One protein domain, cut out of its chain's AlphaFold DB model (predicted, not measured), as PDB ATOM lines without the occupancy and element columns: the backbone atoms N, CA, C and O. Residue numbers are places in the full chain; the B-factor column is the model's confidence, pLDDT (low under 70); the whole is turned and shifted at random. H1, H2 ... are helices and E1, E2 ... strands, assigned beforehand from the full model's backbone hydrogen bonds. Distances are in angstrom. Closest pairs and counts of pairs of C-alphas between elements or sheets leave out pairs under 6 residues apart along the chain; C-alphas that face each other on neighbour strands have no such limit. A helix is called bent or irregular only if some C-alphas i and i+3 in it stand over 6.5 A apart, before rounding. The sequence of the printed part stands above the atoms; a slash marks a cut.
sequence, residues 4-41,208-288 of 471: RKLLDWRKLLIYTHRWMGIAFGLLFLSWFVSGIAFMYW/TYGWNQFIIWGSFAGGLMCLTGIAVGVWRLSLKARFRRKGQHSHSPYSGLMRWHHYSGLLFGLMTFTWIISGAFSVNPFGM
ATOM      1  N   ARG A   4       0.386 -16.232   6.591       57.56
ATOM      2  CA  ARG A   4       0.390 -15.454   5.335       57.56
ATOM      3  C   ARG A   4      -0.849 -14.570   5.121       57.56
ATOM      4  O   ARG A   4      -0.741 -13.547   4.459       57.56
ATOM      5  N   LYS A   5      -2.018 -14.926   5.675       55.47
ATOM      6  CA  LYS A   5      -3.230 -14.077   5.633       55.47
ATOM      7  C   LYS A   5      -3.222 -12.982   6.709       55.47
ATOM      8  O   LYS A   5      -3.912 -11.981   6.532       55.47
ATOM      9  N   LEU A   6      -2.464 -13.175   7.793       54.06
ATOM     10  CA  LEU A   6      -2.204 -12.165   8.831       54.06
ATOM     11  C   LEU A   6      -1.150 -11.135   8.377       54.06
ATOM     12  O   LEU A   6      -1.232  -9.978   8.768       54.06
ATOM     13  N   LEU A   7      -0.235 -11.530   7.485       60.75
ATOM     14  CA  LEU A   7       0.803 -10.693   6.862       60.75
ATOM     15  C   LEU A   7       0.408 -10.115   5.484       60.75
ATOM     16  O   LEU A   7       1.271  -9.820   4.659       60.75
ATOM     17  N   ASP A   8      -0.887  -9.929   5.202       84.00
ATOM     18  CA  ASP A   8      -1.298  -9.159   4.019       84.00
ATOM     19  C   ASP A   8      -0.930  -7.686   4.243       84.00
ATOM     20  O   ASP A   8      -1.637  -6.948   4.939       84.00
ATOM     21  N   TRP A   9       0.191  -7.263   3.654       82.44
ATOM     22  CA  TRP A   9       0.742  -5.916   3.801       82.44
ATOM     23  C   TRP A   9      -0.286  -4.821   3.486       82.44
ATOM     24  O   TRP A   9      -0.237  -3.746   4.079       82.44
ATOM     25  N   ARG A  10      -1.270  -5.095   2.613       84.38
ATOM     26  CA  ARG A  10      -2.343  -4.148   2.268       84.38
ATOM     27  C   ARG A  10      -3.304  -3.945   3.430       84.38
ATOM     28  O   ARG A  10      -3.724  -2.821   3.695       84.38
ATOM     29  N   LYS A  11      -3.668  -5.032   4.116       85.31
ATOM     30  CA  LYS A  11      -4.514  -4.966   5.312       85.31
ATOM     31  C   LYS A  11      -3.761  -4.291   6.442       85.31
ATOM     32  O   LYS A  11      -4.319  -3.384   7.047       85.31
ATOM     33  N   LEU A  12      -2.505  -4.677   6.666       86.69
ATOM     34  CA  LEU A  12      -1.650  -4.046   7.666       86.69
ATOM     35  C   LEU A  12      -1.588  -2.529   7.446       86.69
ATOM     36  O   LEU A  12      -1.909  -1.779   8.356       86.69
ATOM     37  N   LEU A  13      -1.310  -2.077   6.221       87.62
ATOM     38  CA  LEU A  13      -1.247  -0.654   5.881       87.62
ATOM     39  C   LEU A  13      -2.563   0.092   6.175       87.62
ATOM     40  O   LEU A  13      -2.541   1.152   6.796       87.62
ATOM     41  N   ILE A  14      -3.713  -0.468   5.772       88.81
ATOM     42  CA  ILE A  14      -5.032   0.147   6.011       88.81
ATOM     43  C   ILE A  14      -5.354   0.207   7.509       88.81
ATOM     44  O   ILE A  14      -5.816   1.240   7.993       88.81
ATOM     45  N   TYR A  15      -5.152  -0.889   8.245       90.62
ATOM     46  CA  TYR A  15      -5.463  -0.939   9.674       90.62
ATOM     47  C   TYR A  15      -4.516  -0.058  10.487       90.62
ATOM     48  O   TYR A  15      -4.988   0.677  11.352       90.62
ATOM     49  N   THR A  16      -3.219  -0.068  10.173       89.25
ATOM     50  CA  THR A  16      -2.230   0.818  10.792       89.25
ATOM     51  C   THR A  16      -2.597   2.277  10.551       89.25
ATOM     52  O   THR A  16      -2.730   3.021  11.519       89.25
ATOM     53  N   HIS A  17      -2.873   2.681   9.305       93.12
ATOM     54  CA  HIS A  17      -3.303   4.052   9.018       93.12
ATOM     55  C   HIS A  17      -4.589   4.422   9.765       93.12
ATOM     56  O   HIS A  17      -4.671   5.502  10.341       93.12
ATOM     57  N   ARG A  18      -5.584   3.526   9.810       91.81
ATOM     58  CA  ARG A  18      -6.848   3.775  10.514       91.81
ATOM     59  C   ARG A  18      -6.625   4.047  12.000       91.81
ATOM     60  O   ARG A  18      -7.135   5.035  12.515       91.81
ATOM     61  N   TRP A  19      -5.898   3.174  12.693       92.25
ATOM     62  CA  TRP A  19      -5.711   3.294  14.141       92.25
ATOM     63  C   TRP A  19      -4.748   4.417  14.510       92.25
ATOM     64  O   TRP A  19      -5.052   5.198  15.412       92.25
ATOM     65  N   MET A  20      -3.649   4.573  13.764       92.69
ATOM     66  CA  MET A  20      -2.778   5.737  13.916       92.69
ATOM     67  C   MET A  20      -3.549   7.026  13.629       92.69
ATOM     68  O   MET A  20      -3.428   7.981  14.379       92.69
ATOM     69  N   GLY A  21      -4.386   7.060  12.594       91.62
ATOM     70  CA  GLY A  21      -5.164   8.243  12.240       91.62
ATOM     71  C   GLY A  21      -6.214   8.628  13.274       91.62
ATOM     72  O   GLY A  21      -6.446   9.815  13.471       91.62
ATOM     73  N   ILE A  22      -6.800   7.665  13.989       90.94
ATOM     74  CA  ILE A  22      -7.680   7.959  15.130       90.94
ATOM     75  C   ILE A  22      -6.872   8.573  16.284       90.94
ATOM     76  O   ILE A  22      -7.269   9.606  16.818       90.94
ATOM     77  N   ALA A  23      -5.727   7.981  16.637       90.31
ATOM     78  CA  ALA A  23      -4.892   8.460  17.740       90.31
ATOM     79  C   ALA A  23      -4.256   9.834  17.448       90.31
ATOM     80  O   ALA A  23      -4.429  10.787  18.209       90.31
ATOM     81  N   PHE A  24      -3.559   9.961  16.319       91.44
ATOM     82  CA  PHE A  24      -2.889  11.192  15.900       91.44
ATOM     83  C   PHE A  24      -3.861  12.249  15.372       91.44
ATOM     84  O   PHE A  24      -3.545  13.433  15.425       91.44
ATOM     85  N   GLY A  25      -5.051  11.868  14.901       90.94
ATOM     86  CA  GLY A  25      -6.048  12.815  14.400       90.94
ATOM     87  C   GLY A  25      -6.485  13.825  15.461       90.94
ATOM     88  O   GLY A  25      -6.547  15.019  15.176       90.94
ATOM     89  N   LEU A  26      -6.710  13.373  16.701       89.75
ATOM     90  CA  LEU A  26      -7.028  14.264  17.823       89.75
ATOM     91  C   LEU A  26      -5.850  15.173  18.187       89.75
ATOM     92  O   LEU A  26      -6.047  16.365  18.434       89.75
ATOM     93  N   LEU A  27      -4.630  14.628  18.172       90.00
ATOM     94  CA  LEU A  27      -3.413  15.398  18.419       90.00
ATOM     95  C   LEU A  27      -3.247  16.505  17.373       90.00
ATOM     96  O   LEU A  27      -3.069  17.661  17.745       90.00
ATOM     97  N   PHE A  28      -3.349  16.183  16.080       90.12
ATOM     98  CA  PHE A  28      -3.216  17.174  15.014       90.12
ATOM     99  C   PHE A  28      -4.333  18.198  15.047       90.12
ATOM    100  O   PHE A  28      -4.047  19.381  14.909       90.12
ATOM    101  N   LEU A  29      -5.579  17.789  15.290       91.75
ATOM    102  CA  LEU A  29      -6.675  18.741  15.438       91.75
ATOM    103  C   LEU A  29      -6.385  19.739  16.568       91.75
ATOM    104  O   LEU A  29      -6.452  20.949  16.351       91.75
ATOM    105  N   SER A  30      -5.999  19.243  17.746       92.06
ATOM    106  CA  SER A  30      -5.611  20.082  18.885       92.06
ATOM    107  C   SER A  30      -4.437  21.004  18.540       92.06
ATOM    108  O   SER A  30      -4.481  22.208  18.805       92.06
ATOM    109  N   TRP A  31      -3.411  20.470  17.882       91.50
ATOM    110  CA  TRP A  31      -2.212  21.198  17.480       91.50
ATOM    111  C   TRP A  31      -2.491  22.295  16.438       91.50
ATOM    112  O   TRP A  31      -1.979  23.408  16.563       91.50
ATOM    113  N   PHE A  32      -3.345  22.031  15.446       91.00
ATOM    114  CA  PHE A  32      -3.742  23.006  14.428       91.00
ATOM    115  C   PHE A  32      -4.600  24.125  15.022       91.00
ATOM    116  O   PHE A  32      -4.305  25.302  14.809       91.00
ATOM    117  N   VAL A  33      -5.635  23.779  15.798       93.69
ATOM    118  CA  VAL A  33      -6.506  24.780  16.439       93.69
ATOM    119  C   VAL A  33      -5.700  25.663  17.391       93.69
ATOM    120  O   VAL A  33      -5.829  26.889  17.355       93.69
ATOM    121  N   SER A  34      -4.811  25.067  18.188       94.00
ATOM    122  CA  SER A  34      -3.925  25.830  19.072       94.00
ATOM    123  C   SER A  34      -2.896  26.670  18.313       94.00
ATOM    124  O   SER A  34      -2.585  27.778  18.747       94.00
ATOM    125  N   GLY A  35      -2.439  26.221  17.141       90.56
ATOM    126  CA  GLY A  35      -1.599  27.012  16.239       90.56
ATOM    127  C   GLY A  35      -2.296  28.279  15.741       90.56
ATOM    128  O   GLY A  35      -1.712  29.365  15.777       90.56
ATOM    129  N   ILE A  36      -3.577  28.180  15.364       91.75
ATOM    130  CA  ILE A  36      -4.394  29.350  15.004       91.75
ATOM    131  C   ILE A  36      -4.544  30.275  16.214       91.75
ATOM    132  O   ILE A  36      -4.298  31.477  16.098       91.75
ATOM    133  N   ALA A  37      -4.894  29.737  17.386       92.69
ATOM    134  CA  ALA A  37      -5.025  30.525  18.612       92.69
ATOM    135  C   ALA A  37      -3.717  31.260  18.961       92.69
ATOM    136  O   ALA A  37      -3.739  32.447  19.289       92.69
ATOM    137  N   PHE A  38      -2.569  30.598  18.799       85.88
ATOM    138  CA  PHE A  38      -1.232  31.149  19.029       85.88
ATOM    139  C   PHE A  38      -0.890  32.353  18.144       85.88
ATOM    140  O   PHE A  38      -0.148  33.251  18.549       85.88
ATOM    141  N   MET A  39      -1.487  32.455  16.956       84.00
ATOM    142  CA  MET A  39      -1.328  33.633  16.102       84.00
ATOM    143  C   MET A  39      -2.007  34.890  16.672       84.00
ATOM    144  O   MET A  39      -1.714  36.004  16.219       84.00
ATOM    145  N   TYR A  40      -2.949  34.748  17.607       85.81
ATOM    146  CA  TYR A  40      -3.660  35.861  18.251       85.81
ATOM    147  C   TYR A  40      -3.222  36.042  19.706       85.81
ATOM    148  O   TYR A  40      -3.047  37.177  20.158       85.81
ATOM    149  N   TRP A  41      -3.019  34.936  20.414       89.69
ATOM    150  CA  TRP A  41      -2.773  34.877  21.845       89.69
ATOM    151  C   TRP A  41      -1.348  34.417  22.149       89.69
ATOM    152  O   TRP A  41      -0.839  33.481  21.544       89.69
ATOM    153  N   THR A 208      14.242  19.060  29.052       84.12
ATOM    154  CA  THR A 208      14.456  19.599  27.690       84.12
ATOM    155  C   THR A 208      14.820  18.521  26.662       84.12
ATOM    156  O   THR A 208      14.292  18.540  25.553       84.12
ATOM    157  N   TYR A 209      15.678  17.562  27.028       88.25
ATOM    158  CA  TYR A 209      16.034  16.447  26.147       88.25
ATOM    159  C   TYR A 209      14.841  15.519  25.872       88.25
ATOM    160  O   TYR A 209      14.559  15.220  24.716       88.25
ATOM    161  N   GLY A 210      14.109  15.114  26.917       90.56
ATOM    162  CA  GLY A 210      12.936  14.245  26.789       90.56
ATOM    163  C   GLY A 210      11.826  14.880  25.952       90.56
ATOM    164  O   GLY A 210      11.289  14.232  25.058       90.56
ATOM    165  N   TRP A 211      11.550  16.170  26.166       90.81
ATOM    166  CA  TRP A 211      10.646  16.941  25.311       90.81
ATOM    167  C   TRP A 211      11.116  16.945  23.851       90.81
ATOM    168  O   TRP A 211      10.319  16.667  22.961       90.81
ATOM    169  N   ASN A 212      12.406  17.197  23.595       87.94
ATOM    170  CA  ASN A 212      12.926  17.220  22.229       87.94
ATOM    171  C   ASN A 212      12.746  15.858  21.533       87.94
ATOM    172  O   ASN A 212      12.218  15.790  20.428       87.94
ATOM    173  N   GLN A 213      13.102  14.762  22.209       90.88
ATOM    174  CA  GLN A 213      12.908  13.405  21.684       90.88
ATOM    175  C   GLN A 213      11.429  13.091  21.435       90.88
ATOM    176  O   GLN A 213      11.093  12.530  20.394       90.88
ATOM    177  N   PHE A 214      10.538  13.493  22.344       91.69
ATOM    178  CA  PHE A 214       9.096  13.322  22.172       91.69
ATOM    179  C   PHE A 214       8.591  14.013  20.899       91.69
ATOM    180  O   PHE A 214       7.864  13.403  20.117       91.69
ATOM    181  N   ILE A 215       9.012  15.258  20.656       90.06
ATOM    182  CA  ILE A 215       8.637  16.000  19.448       90.06
ATOM    183  C   ILE A 215       9.220  15.346  18.193       90.06
ATOM    184  O   ILE A 215       8.491  15.174  17.218       90.06
ATOM    185  N   ILE A 216      10.494  14.941  18.208       89.88
ATOM    186  CA  ILE A 216      11.160  14.304  17.062       89.88
ATOM    187  C   ILE A 216      10.453  12.997  16.682       89.88
ATOM    188  O   ILE A 216       9.978  12.850  15.554       89.88
ATOM    189  N   TRP A 217      10.329  12.057  17.621       92.44
ATOM    190  CA  TRP A 217       9.722  10.751  17.353       92.44
ATOM    191  C   TRP A 217       8.223  10.851  17.082       92.44
ATOM    192  O   TRP A 217       7.722  10.180  16.179       92.44
ATOM    193  N   GLY A 218       7.513  11.728  17.799       92.50
ATOM    194  CA  GLY A 218       6.104  12.018  17.540       92.50
ATOM    195  C   GLY A 218       5.881  12.570  16.130       92.50
ATOM    196  O   GLY A 218       4.945  12.153  15.448       92.50
ATOM    197  N   SER A 219       6.782  13.432  15.653       92.25
ATOM    198  CA  SER A 219       6.740  13.974  14.292       92.25
ATOM    199  C   SER A 219       7.034  12.903  13.241       92.25
ATOM    200  O   SER A 219       6.311  12.816  12.253       92.25
ATOM    201  N   PHE A 220       8.023  12.028  13.449       92.81
ATOM    202  CA  PHE A 220       8.272  10.917  12.520       92.81
ATOM    203  C   PHE A 220       7.109   9.919  12.471       92.81
ATOM    204  O   PHE A 220       6.690   9.525  11.383       92.81
ATOM    205  N   ALA A 221       6.535   9.554  13.621       93.94
ATOM    206  CA  ALA A 221       5.363   8.681  13.682       93.94
ATOM    207  C   ALA A 221       4.138   9.323  13.005       93.94
ATOM    208  O   ALA A 221       3.434   8.670  12.232       93.94
ATOM    209  N   GLY A 222       3.921  10.620  13.237       93.69
ATOM    210  CA  GLY A 222       2.895  11.420  12.578       93.69
ATOM    211  C   GLY A 222       3.090  11.532  11.062       93.69
ATOM    212  O   GLY A 222       2.145  11.358  10.290       93.69
ATOM    213  N   GLY A 223       4.331  11.749  10.625       94.31
ATOM    214  CA  GLY A 223       4.721  11.755   9.219       94.31
ATOM    215  C   GLY A 223       4.473  10.400   8.555       94.31
ATOM    216  O   GLY A 223       3.874  10.347   7.484       94.31
ATOM    217  N   LEU A 224       4.828   9.296   9.217       94.19
ATOM    218  CA  LEU A 224       4.534   7.944   8.740       94.19
ATOM    219  C   LEU A 224       3.018   7.691   8.645       94.19
ATOM    220  O   LEU A 224       2.544   7.133   7.655       94.19
ATOM    221  N   MET A 225       2.229   8.145   9.623       94.56
ATOM    222  CA  MET A 225       0.762   8.072   9.570       94.56
ATOM    223  C   MET A 225       0.189   8.830   8.361       94.56
ATOM    224  O   MET A 225      -0.679   8.296   7.664       94.56
ATOM    225  N   CYS A 226       0.709  10.023   8.055       94.69
ATOM    226  CA  CYS A 226       0.308  10.775   6.865       94.69
ATOM    227  C   CYS A 226       0.733  10.057   5.577       94.69
ATOM    228  O   CYS A 226      -0.081   9.896   4.671       94.69
ATOM    229  N   LEU A 227       1.975   9.566   5.512       94.25
ATOM    230  CA  LEU A 227       2.519   8.872   4.345       94.25
ATOM    231  C   LEU A 227       1.731   7.599   4.018       94.25
ATOM    232  O   LEU A 227       1.385   7.365   2.862       94.25
ATOM    233  N   THR A 228       1.394   6.800   5.033       93.69
ATOM    234  CA  THR A 228       0.544   5.611   4.858       93.69
ATOM    235  C   THR A 228      -0.854   5.985   4.356       93.69
ATOM    236  O   THR A 228      -1.385   5.302   3.482       93.69
ATOM    237  N   GLY A 229      -1.421   7.103   4.824       93.56
ATOM    238  CA  GLY A 229      -2.698   7.639   4.341       93.56
ATOM    239  C   GLY A 229      -2.656   8.088   2.886       93.56
ATOM    240  O   GLY A 229      -3.529   7.717   2.105       93.56
ATOM    241  N   ILE A 230      -1.609   8.822   2.504       94.19
ATOM    242  CA  ILE A 230      -1.371   9.251   1.120       94.19
ATOM    243  C   ILE A 230      -1.190   8.028   0.220       94.19
ATOM    244  O   ILE A 230      -1.839   7.937  -0.817       94.19
ATOM    245  N   ALA A 231      -0.371   7.055   0.628       92.50
ATOM    246  CA  ALA A 231      -0.132   5.836  -0.139       92.50
ATOM    247  C   ALA A 231      -1.426   5.036  -0.361       92.50
ATOM    248  O   ALA A 231      -1.726   4.645  -1.490       92.50
ATOM    249  N   VAL A 232      -2.228   4.830   0.693       90.81
ATOM    250  CA  VAL A 232      -3.537   4.162   0.582       90.81
ATOM    251  C   VAL A 232      -4.496   4.978  -0.278       90.81
ATOM    252  O   VAL A 232      -5.197   4.397  -1.105       90.81
ATOM    253  N   GLY A 233      -4.522   6.301  -0.114       91.12
ATOM    254  CA  GLY A 233      -5.371   7.193  -0.891       91.12
ATOM    255  C   GLY A 233      -5.041   7.135  -2.381       91.12
ATOM    256  O   GLY A 233      -5.900   6.810  -3.189       91.12
ATOM    257  N   VAL A 234      -3.775   7.322  -2.760       90.88
ATOM    258  CA  VAL A 234      -3.332   7.240  -4.162       90.88
ATOM    259  C   VAL A 234      -3.595   5.848  -4.735       90.88
ATOM    260  O   VAL A 234      -4.108   5.729  -5.843       90.88
ATOM    261  N   TRP A 235      -3.339   4.784  -3.968       88.06
ATOM    262  CA  TRP A 235      -3.624   3.411  -4.399       88.06
ATOM    263  C   TRP A 235      -5.120   3.147  -4.638       88.06
ATOM    264  O   TRP A 235      -5.496   2.349  -5.503       88.06
ATOM    265  N   ARG A 236      -5.991   3.792  -3.856       85.12
ATOM    266  CA  ARG A 236      -7.453   3.692  -3.964       85.12
ATOM    267  C   ARG A 236      -8.061   4.780  -4.848       85.12
ATOM    268  O   ARG A 236      -9.269   4.745  -5.078       85.12
ATOM    269  N   LEU A 237      -7.263   5.711  -5.353       85.88
ATOM    270  CA  LEU A 237      -7.670   6.702  -6.329       85.88
ATOM    271  C   LEU A 237      -7.534   6.098  -7.723       85.88
ATOM    272  O   LEU A 237      -6.561   5.424  -8.053       85.88
ATOM    273  N   SER A 238      -8.524   6.334  -8.570       80.12
ATOM    274  CA  SER A 238      -8.438   5.945  -9.965       80.12
ATOM    275  C   SER A 238      -8.703   7.124 -10.872       80.12
ATOM    276  O   SER A 238      -9.740   7.770 -10.772       80.12
ATOM    277  N   LEU A 239      -7.769   7.374 -11.790       73.12
ATOM    278  CA  LEU A 239      -7.907   8.400 -12.824       73.12
ATOM    279  C   LEU A 239      -9.022   8.061 -13.823       73.12
ATOM    280  O   LEU A 239      -9.642   8.952 -14.386       73.12
ATOM    281  N   LYS A 240      -9.332   6.772 -13.984       72.50
ATOM    282  CA  LYS A 240     -10.540   6.300 -14.667       72.50
ATOM    283  C   LYS A 240     -11.606   6.021 -13.617       72.50
ATOM    284  O   LYS A 240     -11.291   5.534 -12.538       72.50
ATOM    285  N   ALA A 241     -12.871   6.280 -13.913       72.69
ATOM    286  CA  ALA A 241     -13.958   6.053 -12.966       72.69
ATOM    287  C   ALA A 241     -14.295   4.542 -12.840       72.69
ATOM    288  O   ALA A 241     -15.363   4.065 -13.216       72.69
ATOM    289  N   ARG A 242     -13.327   3.753 -12.354       76.00
ATOM    290  CA  ARG A 242     -13.351   2.280 -12.312       76.00
ATOM    291  C   ARG A 242     -14.232   1.711 -11.206       76.00
ATOM    292  O   ARG A 242     -14.546   0.524 -11.228       76.00
ATOM    293  N   PHE A 243     -14.564   2.508 -10.194       75.38
ATOM    294  CA  PHE A 243     -15.349   2.037  -9.060       75.38
ATOM    295  C   PHE A 243     -16.828   2.247  -9.357       75.38
ATOM    296  O   PHE A 243     -17.250   3.367  -9.626       75.38
ATOM    297  N   ARG A 244     -17.630   1.181  -9.307       69.38
ATOM    298  CA  ARG A 244     -19.073   1.265  -9.547       69.38
ATOM    299  C   ARG A 244     -19.801   1.481  -8.226       69.38
ATOM    300  O   ARG A 244     -19.715   0.644  -7.330       69.38
ATOM    301  N   ARG A 245     -20.531   2.588  -8.098       63.69
ATOM    302  CA  ARG A 245     -21.295   2.927  -6.892       63.69
ATOM    303  C   ARG A 245     -22.699   3.394  -7.258       63.69
ATOM    304  O   ARG A 245     -22.843   4.367  -7.983       63.69
ATOM    305  N   LYS A 246     -23.730   2.726  -6.718       65.38
ATOM    306  CA  LYS A 246     -25.153   3.015  -7.011       65.38
ATOM    307  C   LYS A 246     -25.423   3.192  -8.523       65.38
ATOM    308  O   LYS A 246     -26.102   4.120  -8.930       65.38
ATOM    309  N   GLY A 247     -24.814   2.341  -9.354       65.25
ATOM    310  CA  GLY A 247     -24.942   2.400 -10.816       65.25
ATOM    311  C   GLY A 247     -24.078   3.450 -11.526       65.25
ATOM    312  O   GLY A 247     -23.963   3.385 -12.742       65.25
ATOM    313  N   GLN A 248     -23.412   4.358 -10.807       70.50
ATOM    314  CA  GLN A 248     -22.541   5.380 -11.391       70.50
ATOM    315  C   GLN A 248     -21.057   5.040 -11.231       70.50
ATOM    316  O   GLN A 248     -20.627   4.410 -10.260       70.50
ATOM    317  N   HIS A 249     -20.268   5.482 -12.201       76.25
ATOM    318  CA  HIS A 249     -18.820   5.376 -12.187       76.25
ATOM    319  C   HIS A 249     -18.205   6.409 -11.226       76.25
ATOM    320  O   HIS A 249     -18.617   7.565 -11.180       76.25
ATOM    321  N   SER A 250     -17.213   5.994 -10.437       79.06
ATOM    322  CA  SER A 250     -16.538   6.815  -9.428       79.06
ATOM    323  C   SER A 250     -15.024   6.614  -9.471       79.06
ATOM    324  O   SER A 250     -14.524   5.511  -9.701       79.06
ATOM    325  N   HIS A 251     -14.291   7.690  -9.188       82.81
ATOM    326  CA  HIS A 251     -12.828   7.717  -9.065       82.81
ATOM    327  C   HIS A 251     -12.321   7.216  -7.699       82.81
ATOM    328  O   HIS A 251     -11.138   6.928  -7.541       82.81
ATOM    329  N   SER A 252     -13.217   7.071  -6.717       84.31
ATOM    330  CA  SER A 252     -12.925   6.593  -5.358       84.31
ATOM    331  C   SER A 252     -13.905   5.480  -4.959       84.31
ATOM    332  O   SER A 252     -15.095   5.585  -5.286       84.31
ATOM    333  N   PRO A 253     -13.461   4.444  -4.220       83.94
ATOM    334  CA  PRO A 253     -14.329   3.376  -3.720       83.94
ATOM    335  C   PRO A 253     -15.192   3.813  -2.525       83.94
ATOM    336  O   PRO A 253     -16.094   3.082  -2.123       83.94
ATOM    337  N   TYR A 254     -14.921   4.982  -1.935       86.69
ATOM    338  CA  TYR A 254     -15.537   5.429  -0.686       86.69
ATOM    339  C   TYR A 254     -16.771   6.324  -0.883       86.69
ATOM    340  O   TYR A 254     -16.978   6.956  -1.924       86.69
ATOM    341  N   SER A 255     -17.594   6.411   0.165       84.06
ATOM    342  CA  SER A 255     -18.872   7.124   0.192       84.06
ATOM    343  C   SER A 255     -19.059   8.011   1.418       84.06
ATOM    344  O   SER A 255     -18.512   7.712   2.476       84.06
ATOM    345  N   GLY A 256     -19.890   9.057   1.304       88.75
ATOM    346  CA  GLY A 256     -20.248   9.921   2.437       88.75
ATOM    347  C   GLY A 256     -19.012  10.570   3.062       88.75
ATOM    348  O   GLY A 256     -18.147  11.065   2.338       88.75
ATOM    349  N   LEU A 257     -18.894  10.503   4.389       89.50
ATOM    350  CA  LEU A 257     -17.736  11.024   5.126       89.50
ATOM    351  C   LEU A 257     -16.412  10.373   4.705       89.50
ATOM    352  O   LEU A 257     -15.399  11.057   4.640       89.50
ATOM    353  N   MET A 258     -16.409   9.090   4.329       89.44
ATOM    354  CA  MET A 258     -15.187   8.415   3.873       89.44
ATOM    355  C   MET A 258     -14.735   8.892   2.489       89.44
ATOM    356  O   MET A 258     -13.547   8.857   2.184       89.44
ATOM    357  N   ARG A 259     -15.661   9.381   1.648       89.12
ATOM    358  CA  ARG A 259     -15.297  10.045   0.385       89.12
ATOM    359  C   ARG A 259     -14.599  11.372   0.664       89.12
ATOM    360  O   ARG A 259     -13.583  11.649   0.035       89.12
ATOM    361  N   TRP A 260     -15.140  12.159   1.594       91.75
ATOM    362  CA  TRP A 260     -14.524  13.411   2.027       91.75
ATOM    363  C   TRP A 260     -13.155  13.162   2.638       91.75
ATOM    364  O   TRP A 260     -12.190  13.703   2.124       91.75
ATOM    365  N   HIS A 261     -13.056  12.261   3.617       91.56
ATOM    366  CA  HIS A 261     -11.787  11.857   4.219       91.56
ATOM    367  C   HIS A 261     -10.760  11.390   3.177       91.56
ATOM    368  O   HIS A 261      -9.595  11.736   3.295       91.56
ATOM    369  N   HIS A 262     -11.174  10.660   2.135       91.00
ATOM    370  CA  HIS A 262     -10.256  10.238   1.076       91.00
ATOM    371  C   HIS A 262      -9.684  11.427   0.285       91.00
ATOM    372  O   HIS A 262      -8.467  11.559   0.181       91.00
ATOM    373  N   TYR A 263     -10.530  12.311  -0.255       91.75
ATOM    374  CA  TYR A 263     -10.052  13.436  -1.071       91.75
ATOM    375  C   TYR A 263      -9.394  14.542  -0.238       91.75
ATOM    376  O   TYR A 263      -8.321  15.022  -0.594       91.75
ATOM    377  N   SER A 264     -10.004  14.929   0.885       92.31
ATOM    378  CA  SER A 264      -9.423  15.921   1.792       92.31
ATOM    379  C   SER A 264      -8.164  15.376   2.463       92.31
ATOM    380  O   SER A 264      -7.196  16.110   2.607       92.31
ATOM    381  N   GLY A 265      -8.126  14.083   2.790       92.56
ATOM    382  CA  GLY A 265      -6.943  13.416   3.325       92.56
ATOM    383  C   GLY A 265      -5.780  13.371   2.338       92.56
ATOM    384  O   GLY A 265      -4.644  13.505   2.767       92.56
ATOM    385  N   LEU A 266      -6.021  13.264   1.028       93.31
ATOM    386  CA  LEU A 266      -4.950  13.382   0.030       93.31
ATOM    387  C   LEU A 266      -4.364  14.801  -0.020       93.31
ATOM    388  O   LEU A 266      -3.146  14.960   0.013       93.31
ATOM    389  N   LEU A 267      -5.223  15.824  -0.050       92.75
ATOM    390  CA  LEU A 267      -4.790  17.223  -0.098       92.75
ATOM    391  C   LEU A 267      -4.120  17.667   1.215       92.75
ATOM    392  O   LEU A 267      -2.957  18.066   1.235       92.75
ATOM    393  N   PHE A 268      -4.849  17.579   2.328       92.12
ATOM    394  CA  PHE A 268      -4.375  18.022   3.636       92.12
ATOM    395  C   PHE A 268      -3.369  17.054   4.252       92.12
ATOM    396  O   PHE A 268      -2.537  17.492   5.041       92.12
ATOM    397  N   GLY A 269      -3.396  15.768   3.900       93.00
ATOM    398  CA  GLY A 269      -2.388  14.806   4.346       93.00
ATOM    399  C   GLY A 269      -1.017  15.109   3.759       93.00
ATOM    400  O   GLY A 269      -0.040  15.056   4.499       93.00
ATOM    401  N   LEU A 270      -0.932  15.512   2.483       93.69
ATOM    402  CA  LEU A 270       0.328  15.975   1.892       93.69
ATOM    403  C   LEU A 270       0.841  17.235   2.597       93.69
ATOM    404  O   LEU A 270       1.993  17.272   3.023       93.69
ATOM    405  N   MET A 271      -0.028  18.233   2.789       93.06
ATOM    406  CA  MET A 271       0.319  19.461   3.512       93.06
ATOM    407  C   MET A 271       0.804  19.157   4.939       93.06
ATOM    408  O   MET A 271       1.872  19.611   5.346       93.06
ATOM    409  N   THR A 272       0.059  18.333   5.680       91.62
ATOM    410  CA  THR A 272       0.374  17.939   7.060       91.62
ATOM    411  C   THR A 272       1.676  17.142   7.127       91.62
ATOM    412  O   THR A 272       2.510  17.425   7.982       91.62
ATOM    413  N   PHE A 273       1.907  16.215   6.190       93.88
ATOM    414  CA  PHE A 273       3.166  15.480   6.065       93.88
ATOM    415  C   PHE A 273       4.352  16.431   5.887       93.88
ATOM    416  O   PHE A 273       5.303  16.382   6.665       93.88
ATOM    417  N   THR A 274       4.277  17.342   4.909       91.56
ATOM    418  CA  THR A 274       5.361  18.304   4.656       91.56
ATOM    419  C   THR A 274       5.599  19.234   5.843       91.56
ATOM    420  O   THR A 274       6.748  19.524   6.176       91.56
ATOM    421  N   TRP A 275       4.533  19.652   6.532       90.12
ATOM    422  CA  TRP A 275       4.641  20.534   7.687       90.12
ATOM    423  C   TRP A 275       5.279  19.816   8.877       90.12
ATOM    424  O   TRP A 275       6.242  20.318   9.447       90.12
ATOM    425  N   ILE A 276       4.812  18.620   9.232       90.06
ATOM    426  CA  ILE A 276       5.361  17.863  10.365       90.06
ATOM    427  C   ILE A 276       6.831  17.523  10.143       90.06
ATOM    428  O   ILE A 276       7.625  17.671  11.067       90.06
ATOM    429  N   ILE A 277       7.210  17.104   8.934       86.69
ATOM    430  CA  ILE A 277       8.610  16.805   8.615       86.69
ATOM    431  C   ILE A 277       9.473  18.073   8.697       86.69
ATOM    432  O   ILE A 277      10.544  18.038   9.302       86.69
ATOM    433  N   SER A 278       8.987  19.213   8.191       85.31
ATOM    434  CA  SER A 278       9.645  20.515   8.396       85.31
ATOM    435  C   SER A 278       9.796  20.851   9.890       85.31
ATOM    436  O   SER A 278      10.875  21.242  10.341       85.31
ATOM    437  N   GLY A 279       8.752  20.621  10.692       82.38
ATOM    438  CA  GLY A 279       8.774  20.797  12.144       82.38
ATOM    439  C   GLY A 279       9.795  19.893  12.845       82.38
ATOM    440  O   GLY A 279      10.565  20.384  13.671       82.38
ATOM    441  N   ALA A 280       9.865  18.611  12.475       84.19
ATOM    442  CA  ALA A 280      10.860  17.657  12.971       84.19
ATOM    443  C   ALA A 280      12.287  18.133  12.695       84.19
ATOM    444  O   ALA A 280      13.119  18.105  13.597       84.19
ATOM    445  N   PHE A 281      12.573  18.615  11.484       82.75
ATOM    446  CA  PHE A 281      13.893  19.154  11.159       82.75
ATOM    447  C   PHE A 281      14.194  20.474  11.887       82.75
ATOM    448  O   PHE A 281      15.349  20.735  12.222       82.75
ATOM    449  N   SER A 282      13.170  21.258  12.248       75.44
ATOM    450  CA  SER A 282      13.338  22.531  12.976       75.44
ATOM    451  C   SER A 282      13.940  22.412  14.360       75.44
ATOM    452  O   SER A 282      14.591  23.350  14.826       75.44
ATOM    453  N   VAL A 283      13.770  21.256  14.995       75.19
ATOM    454  CA  VAL A 283      14.311  20.977  16.326       75.19
ATOM    455  C   VAL A 283      15.687  20.300  16.279       75.19
ATOM    456  O   VAL A 283      16.182  19.837  17.304       75.19
ATOM    457  N   ASN A 284      16.329  20.293  15.105       77.38
ATOM    458  CA  ASN A 284      17.640  19.702  14.848       77.38
ATOM    459  C   ASN A 284      17.746  18.232  15.306       77.38
ATOM    460  O   ASN A 284      18.463  17.921  16.266       77.38
ATOM    461  N   PRO A 285      17.009  17.320  14.650       77.81
ATOM    462  CA  PRO A 285      16.964  15.928  15.050       77.81
ATOM    463  C   PRO A 285      18.362  15.324  14.949       77.81
ATOM    464  O   PRO A 285      19.063  15.508  13.957       77.81
ATOM    465  N   PHE A 286      18.774  14.638  16.016       79.56
ATOM    466  CA  PHE A 286      20.077  13.968  16.131       79.56
ATOM    467  C   PHE A 286      21.301  14.884  15.940       79.56
ATOM    468  O   PHE A 286      22.405  14.391  15.745       79.56
ATOM    469  N   GLY A 287      21.125  16.210  16.005       70.38
ATOM    470  CA  GLY A 287      22.209  17.165  15.769       70.38
ATOM    471  C   GLY A 287      22.694  17.218  14.316       70.38
ATOM    472  O   GLY A 287      23.800  17.694  14.084       70.38
ATOM    473  N   MET A 288      21.896  16.732  13.354       70.00
ATOM    474  CA  MET A 288      22.284  16.634  11.937       70.00
ATOM    475  C   MET A 288      22.574  17.985  11.275       70.00
ATOM    476  O   MET A 288      23.327  18.043  10.308       70.00
TER     477      MET A 288
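AT A GLANCE: This is residues 4 to 41 and 208 to 288 of the 471 residues of an uncharacterized protein of Acidobacteria bacterium (UniProt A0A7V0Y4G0). Two long helices, H2 and H3, run side by side in opposite ways, and a third long helix, H1, crosses H2 as an X, with residues 4 to 9 at one end and residues 33 to 41 at the other sticking out. In the stretch between H2 and H3 lies a small two-stranded hairpin, E1 and E2, beyond one end of the helix pair. The printed part has 119 residues with three named helices and two named strands, in the order H1, H2, E1, E2, H3; the class is mostly helix, and the sheet, in the order E1 - E2, is antiparallel. The whole is loose, with a radius of gyration of the C-alphas of 17.1 A, and flat, with spans of 57 by 44 by 22 A.

HOW THE PARTS SIT: H1, residues 9 to 38, touches H2, residues 208 to 236, with its residues 13 to 24 alone, beside residues 222 to 232 of H2. Their closest C-alphas, those of His 17 and Met 225, are 5.7 A apart. The two run opposite ways at a steep tilt of 56 degrees. After H2, a short link of 6 residues runs to E1, residues 243 to 245, which forms a hairpin with its antiparallel neighbour E2, residues 248 to 250. Across this pair N 245 and O 248 are 2.8 A apart and N 250 and O 243 are 2.7 A apart, both within hydrogen-bond range. H3, residues 257 to 282, touches H2 with 34 pairs of C-alphas within 8 A, the closest being those of Gly 223 and Phe 273, 5.1 A apart. These two run opposite ways at a tilt of 35.4 degrees, only just steep. H1 and H3 are apart. In H2 and H3 every O i to N i+4 pair is within hydrogen-bond range, and in H1 24 of 26 are.

IN THESE COORDINATES: H1 begins at C-alpha 9, at (0.742, -5.916, 3.801), and is 40.1 A long, with a kink of 42 degrees near residue 23. It is neither bent nor irregular, but only just: C-alphas 23 and 26 are 6.2 A apart. H2 begins at C-alpha 208, at (14.456, 19.599, 27.690), and is 41.7 A long. E1 and E2 have three residues each and measure 6.4 A and 6.5 A. H3 is 34.1 A long, has a kink of 45 degrees near residue 267, and ends at C-alpha 282, at (13.338, 22.531, 12.976).

THE WHOLE: The two C-alphas farthest apart are those of Thr 208 and Gly 247, at 57.7 A. Residues 42 to 207 are not printed, and C-alphas 41 and 208 are 23.8 A apart across this cut. Of the links that are printed whole, E1 to E2 is tight, and H2 to E1 and E2 to H3 are short. The mean pLDDT of the printed part is 86.1, with residues 4 to 7 and 244 to 247 under 70.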